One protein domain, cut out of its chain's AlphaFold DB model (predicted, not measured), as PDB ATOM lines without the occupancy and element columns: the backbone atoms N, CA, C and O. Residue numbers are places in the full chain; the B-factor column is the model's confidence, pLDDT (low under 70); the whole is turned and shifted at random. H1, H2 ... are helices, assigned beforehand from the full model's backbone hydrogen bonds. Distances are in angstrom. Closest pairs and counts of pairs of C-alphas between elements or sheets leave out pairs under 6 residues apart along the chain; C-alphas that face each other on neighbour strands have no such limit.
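This is residues 130 to 179 of the 194 residues of an uncharacterized protein of Puccinia graminis f. sp. tritici (strain CRL 75-36-700-3 / race SCCL) (UniProt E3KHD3). With little regular structure, this is a loose, open chain in which a small helix, H1, stands free, a long link loops out and back to the longer helix H2, and a small turn follows. In that turn, residues 173 to 174 pair antiparallel with residues 177 to 178. The 50 printed residues hold two named helices, H1 then H2, and no named strand; the class is all helix, with only 19 residues in named elements. The radius of gyration of the C-alphas is 13.3 A, and they span 38 by 28 by 19 A.

H1, residues 130 to 134, begins at C-alpha 130 (23.422, -7.979, 7.664). H2, residues 156 to 169, is 19.9 A long and ends at C-alpha 169 (-2.314, 9.843, 9.770).

H1 and H2 are apart. In both, every O i to N i+4 pair is within hydrogen-bond range.

The C-alphas of Gly 147 and Ser 176, the two farthest apart, are 38.2 A apart. The printed part has no cut; the 21-residue link from H1 to H2 is long. pLDDT is under 70 in residues 130 to 138 and 144 to 152.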
ATOM      1  N   ALA A 130      24.610  -7.349   8.233       66.75
ATOM      2  CA  ALA A 130      23.422  -7.979   7.664       66.75
ATOM      3  C   ALA A 130      22.159  -7.138   7.920       66.75
ATOM      4  O   ALA A 130      21.443  -6.831   6.973       66.75
ATOM      5  N   GLN A 131      21.958  -6.688   9.162       64.00
ATOM      6  CA  GLN A 131      20.836  -5.819   9.548       64.00
ATOM      7  C   GLN A 131      20.900  -4.446   8.870       64.00
ATOM      8  O   GLN A 131      19.881  -3.879   8.515       64.00
ATOM      9  N   ILE A 132      22.097  -3.891   8.663       65.31
ATOM     10  CA  ILE A 132      22.254  -2.610   7.956       65.31
ATOM     11  C   ILE A 132      21.985  -2.781   6.453       65.31
ATOM     12  O   ILE A 132      21.373  -1.924   5.819       65.31
ATOM     13  N   ASN A 133      22.458  -3.883   5.866       67.31
ATOM     14  CA  ASN A 133      22.308  -4.154   4.438       67.31
ATOM     15  C   ASN A 133      20.861  -4.450   4.030       67.31
ATOM     16  O   ASN A 133      20.533  -4.226   2.868       67.31
ATOM     17  N   GLU A 134      20.015  -4.905   4.958       66.62
ATOM     18  CA  GLU A 134      18.577  -5.111   4.749       66.62
ATOM     19  C   GLU A 134      17.893  -3.845   4.205       66.62
ATOM     20  O   GLU A 134      17.122  -3.911   3.253       66.62
ATOM     21  N   PHE A 135      18.286  -2.668   4.702       64.88
ATOM     22  CA  PHE A 135      17.617  -1.405   4.379       64.88
ATOM     23  C   PHE A 135      18.272  -0.608   3.235       64.88
ATOM     24  O   PHE A 135      17.775   0.449   2.852       64.88
ATOM     25  N   LYS A 136      19.374  -1.088   2.636       65.06
ATOM     26  CA  LYS A 136      20.226  -0.291   1.721       65.06
ATOM     27  C   LYS A 136      19.559   0.235   0.448       65.06
ATOM     28  O   LYS A 136      20.071   1.185  -0.136       65.06
ATOM     29  N   LYS A 137      18.470  -0.378  -0.022       61.88
ATOM     30  CA  LYS A 137      17.800   0.057  -1.260       61.88
ATOM     31  C   LYS A 137      16.993   1.349  -1.089       61.88
ATOM     32  O   LYS A 137      16.773   2.041  -2.077       61.88
ATOM     33  N   SER A 138      16.592   1.679   0.138       65.06
ATOM     34  CA  SER A 138      15.751   2.842   0.452       65.06
ATOM     35  C   SER A 138      15.900   3.250   1.925       65.06
ATOM     36  O   SER A 138      14.917   3.400   2.646       65.06
ATOM     37  N   SER A 139      17.143   3.388   2.397       71.31
ATOM     38  CA  SER A 139      17.444   3.803   3.773       71.31
ATOM     39  C   SER A 139      17.625   5.314   3.884       71.31
ATOM     40  O   SER A 139      18.356   5.908   3.092       71.31
ATOM     41  N   LEU A 140      17.067   5.906   4.940       70.88
ATOM     42  CA  LEU A 140      17.360   7.271   5.370       70.88
ATOM     43  C   LEU A 140      18.155   7.236   6.680       70.88
ATOM     44  O   LEU A 140      17.750   6.586   7.642       70.88
ATOM     45  N   VAL A 141      19.273   7.961   6.730       73.38
ATOM     46  CA  VAL A 141      20.059   8.132   7.958       73.38
ATOM     47  C   VAL A 141      19.637   9.424   8.647       73.38
ATOM     48  O   VAL A 141      19.690  10.497   8.051       73.38
ATOM     49  N   ILE A 142      19.263   9.327   9.924       70.69
ATOM     50  CA  ILE A 142      18.916  10.480  10.757       70.69
ATOM     51  C   ILE A 142      19.952  10.608  11.874       70.69
ATOM     52  O   ILE A 142      20.055   9.744  12.745       70.69
ATOM     53  N   CYS A 143      20.706  11.705  11.864       70.25
ATOM     54  CA  CYS A 143      21.648  12.035  12.930       70.25
ATOM     55  C   CYS A 143      20.927  12.805  14.041       70.25
ATOM     56  O   CYS A 143      20.455  13.923  13.830       70.25
ATOM     57  N   THR A 144      20.862  12.231  15.239       68.19
ATOM     58  CA  THR A 144      20.328  12.924  16.415       68.19
ATOM     59  C   THR A 144      21.350  13.928  16.953       68.19
ATOM     60  O   THR A 144      22.506  13.546  17.166       68.19
ATOM     61  N   PRO A 145      20.971  15.192  17.209       66.38
ATOM     62  CA  PRO A 145      21.888  16.165  17.787       66.38
ATOM     63  C   PRO A 145      22.295  15.773  19.222       66.38
ATOM     64  O   PRO A 145      21.533  15.090  19.918       66.38
ATOM     65  N   PRO A 146      23.474  16.220  19.699       65.56
ATOM     66  CA  PRO A 146      23.909  15.983  21.073       65.56
ATOM     67  C   PRO A 146      22.851  16.435  22.091       65.56
ATOM     68  O   PRO A 146      22.309  17.532  21.982       65.56
ATOM     69  N   GLY A 147      22.559  15.588  23.084       64.12
ATOM     70  CA  GLY A 147      21.551  15.858  24.120       64.12
ATOM     71  C   GLY A 147      20.144  15.326  23.819       64.12
ATOM     72  O   GLY A 147      19.286  15.369  24.700       64.12
ATOM     73  N   PHE A 148      19.893  14.761  22.633       67.56
ATOM     74  CA  PHE A 148      18.600  14.164  22.280       67.56
ATOM     75  C   PHE A 148      18.472  12.697  22.747       67.56
ATOM     76  O   PHE A 148      18.370  11.767  21.953       67.56
ATOM     77  N   VAL A 149      18.460  12.486  24.066       68.44
ATOM     78  CA  VAL A 149      18.448  11.149  24.705       68.44
ATOM     79  C   VAL A 149      17.110  10.400  24.616       68.44
ATOM     80  O   VAL A 149      17.046   9.213  24.921       68.44
ATOM     81  N   ALA A 150      16.029  11.059  24.191       69.00
ATOM     82  CA  ALA A 150      14.701  10.440  24.120       69.00
ATOM     83  C   ALA A 150      14.612   9.311  23.075       69.00
ATOM     84  O   ALA A 150      13.852   8.364  23.254       69.00
ATOM     85  N   LEU A 151      15.398   9.397  21.995       69.56
ATOM     86  CA  LEU A 151      15.524   8.315  21.010       69.56
ATOM     87  C   LEU A 151      16.440   7.193  21.506       69.56
ATOM     88  O   LEU A 151      16.301   6.053  21.075       69.56
ATOM     89  N   ASP A 152      17.344   7.496  22.438       66.94
ATOM     90  CA  ASP A 152      18.289   6.516  22.957       66.94
ATOM     91  C   ASP A 152      17.630   5.477  23.872       66.94
ATOM     92  O   ASP A 152      18.178   4.382  24.031       66.94
ATOM     93  N   SER A 153      16.487   5.819  24.471       73.94
ATOM     94  CA  SER A 153      15.715   4.966  25.379       73.94
ATOM     95  C   SER A 153      14.553   4.228  24.708       73.94
ATOM     96  O   SER A 153      14.013   3.296  25.301       73.94
ATOM     97  N   ALA A 154      14.164   4.619  23.492       79.62
ATOM     98  CA  ALA A 154      13.084   3.980  22.751       79.62
ATOM     99  C   ALA A 154      13.585   2.750  21.975       79.62
ATOM    100  O   ALA A 154      14.698   2.738  21.447       79.62
ATOM    101  N   THR A 155      12.757   1.705  21.885       83.50
ATOM    102  CA  THR A 155      13.088   0.522  21.079       83.50
ATOM    103  C   THR A 155      12.875   0.803  19.588       83.50
ATOM    104  O   THR A 155      12.033   1.621  19.215       83.50
ATOM    105  N   ALA A 156      13.609   0.111  18.711       81.50
ATOM    106  CA  ALA A 156      13.455   0.267  17.261       81.50
ATOM    107  C   ALA A 156      12.014  -0.011  16.794       81.50
ATOM    108  O   ALA A 156      11.485   0.717  15.954       81.50
ATOM    109  N   THR A 157      11.353  -1.009  17.387       84.12
ATOM    110  CA  THR A 157       9.952  -1.353  17.109       84.12
ATOM    111  C   THR A 157       8.996  -0.240  17.532       84.12
ATOM    112  O   THR A 157       8.104   0.117  16.761       84.12
ATOM    113  N   ASP A 158       9.200   0.364  18.708       86.44
ATOM    114  CA  ASP A 158       8.368   1.484  19.166       86.44
ATOM    115  C   ASP A 158       8.510   2.700  18.253       86.44
ATOM    116  O   ASP A 158       7.520   3.357  17.925       86.44
ATOM    117  N   ILE A 159       9.740   3.008  17.831       85.56
ATOM    118  CA  ILE A 159      10.005   4.120  16.914       85.56
ATOM    119  C   ILE A 159       9.347   3.836  15.558       85.56
ATOM    120  O   ILE A 159       8.619   4.689  15.054       85.56
ATOM    121  N   THR A 160       9.524   2.630  15.011       87.69
ATOM    122  CA  THR A 160       8.929   2.210  13.728       87.69
ATOM    123  C   THR A 160       7.404   2.319  13.769       87.69
ATOM    124  O   THR A 160       6.802   2.971  12.919       87.69
ATOM    125  N   THR A 161       6.775   1.797  14.825       90.19
ATOM    126  CA  THR A 161       5.317   1.857  15.014       90.19
ATOM    127  C   THR A 161       4.816   3.299  15.083       90.19
ATOM    128  O   THR A 161       3.807   3.644  14.466       90.19
ATOM    129  N   LYS A 162       5.519   4.172  15.820       90.69
ATOM    130  CA  LYS A 162       5.160   5.594  15.915       90.69
ATOM    131  C   LYS A 162       5.268   6.296  14.566       90.69
ATOM    132  O   LYS A 162       4.374   7.069  14.234       90.69
ATOM    133  N   ILE A 163       6.319   6.021  13.794       89.69
ATOM    134  CA  ILE A 163       6.494   6.617  12.469       89.69
ATOM    135  C   ILE A 163       5.401   6.131  11.516       89.69
ATOM    136  O   ILE A 163       4.731   6.969  10.921       89.69
ATOM    137  N   ASN A 164       5.130   4.825  11.437       92.56
ATOM    138  CA  ASN A 164       4.073   4.293  10.568       92.56
ATOM    139  C   ASN A 164       2.693   4.853  10.935       92.56
ATOM    140  O   ASN A 164       1.930   5.244  10.057       92.56
ATOM    141  N   LYS A 165       2.397   5.013  12.231       93.94
ATOM    142  CA  LYS A 165       1.152   5.656  12.680       93.94
ATOM    143  C   LYS A 165       1.035   7.106  12.199       93.94
ATOM    144  O   LYS A 165      -0.053   7.536  11.824       93.94
ATOM    145  N   ILE A 166       2.140   7.854  12.199       93.00
ATOM    146  CA  ILE A 166       2.180   9.225  11.675       93.00
ATOM    147  C   ILE A 166       2.011   9.222  10.153       93.00
ATOM    148  O   ILE A 166       1.190   9.985   9.655       93.00
ATOM    149  N   LEU A 167       2.719   8.349   9.426       92.00
ATOM    150  CA  LEU A 167       2.626   8.234   7.964       92.00
ATOM    151  C   LEU A 167       1.201   7.909   7.498       92.00
ATOM    152  O   LEU A 167       0.720   8.504   6.535       92.00
ATOM    153  N   ILE A 168       0.503   7.027   8.215       92.81
ATOM    154  CA  ILE A 168      -0.915   6.729   7.977       92.81
ATOM    155  C   ILE A 168      -1.778   7.964   8.266       92.81
ATOM    156  O   ILE A 168      -2.645   8.311   7.472       92.81
ATOM    157  N   SER A 169      -1.533   8.660   9.381       94.62
ATOM    158  CA  SER A 169      -2.314   9.843   9.770       94.62
ATOM    159  C   SER A 169      -2.219  11.002   8.775       94.62
ATOM    160  O   SER A 169      -3.116  11.844   8.767       94.62
ATOM    161  N   ILE A 170      -1.143  11.082   7.991       93.06
ATOM    162  CA  ILE A 170      -0.944  12.117   6.966       93.06
ATOM    163  C   ILE A 170      -1.247  11.617   5.546       93.06
ATOM    164  O   ILE A 170      -0.957  12.328   4.589       93.06
ATOM    165  N   ASP A 171      -1.792  10.403   5.404       89.44
ATOM    166  CA  ASP A 171      -2.067   9.742   4.121       89.44
ATOM    167  C   ASP A 171      -0.847   9.698   3.176       89.44
ATOM    168  O   ASP A 171      -0.956   9.897   1.966       89.44
ATOM    169  N   ALA A 172       0.351   9.462   3.731       89.00
ATOM    170  CA  ALA A 172       1.592   9.452   2.959       89.00
ATOM    171  C   ALA A 172       1.608   8.304   1.937       89.00
ATOM    172  O   ALA A 172       1.689   7.130   2.311       89.00
ATOM    173  N   LYS A 173       1.583   8.645   0.643       91.50
ATOM    174  CA  LYS A 173       1.543   7.689  -0.473       91.50
ATOM    175  C   LYS A 173       2.527   8.046  -1.584       91.50
ATOM    176  O   LYS A 173       2.768   9.220  -1.850       91.50
ATOM    177  N   ILE A 174       3.033   7.025  -2.273       84.50
ATOM    178  CA  ILE A 174       3.756   7.135  -3.551       84.50
ATOM    179  C   ILE A 174       3.013   6.264  -4.559       84.50
ATOM    180  O   ILE A 174       2.722   5.108  -4.266       84.50
ATOM    181  N   ASP A 175       2.653   6.815  -5.719       87.25
ATOM    182  CA  ASP A 175       1.921   6.096  -6.772       87.25
ATOM    183  C   ASP A 175       0.683   5.346  -6.245       87.25
ATOM    184  O   ASP A 175       0.409   4.206  -6.614       87.25
ATOM    185  N   SER A 176      -0.067   5.988  -5.342       85.56
ATOM    186  CA  SER A 176      -1.243   5.430  -4.644       85.56
ATOM    187  C   SER A 176      -0.973   4.285  -3.653       85.56
ATOM    188  O   SER A 176      -1.922   3.749  -3.082       85.56
ATOM    189  N   HIS A 177       0.288   3.940  -3.387       86.50
ATOM    190  CA  HIS A 177       0.685   2.952  -2.382       86.50
ATOM    191  C   HIS A 177       1.082   3.644  -1.079       86.50
ATOM    192  O   HIS A 177       1.824   4.626  -1.096       86.50
ATOM    193  N   GLN A 178       0.594   3.129   0.051       88.25
ATOM    194  CA  GLN A 178       0.930   3.641   1.377       88.25
ATOM    195  C   GLN A 178       2.430   3.476   1.644       88.25
ATOM    196  O   GLN A 178       2.978   2.391   1.457       88.25
ATOM    197  N   ILE A 179       3.086   4.544   2.101       87.38
ATOM    198  CA  ILE A 179       4.474   4.457   2.558       87.38
ATOM    199  C   ILE A 179       4.488   3.798   3.936       87.38
ATOM    200  O   ILE A 179       3.798   4.252   4.854       87.38
TER     201      ILE A 179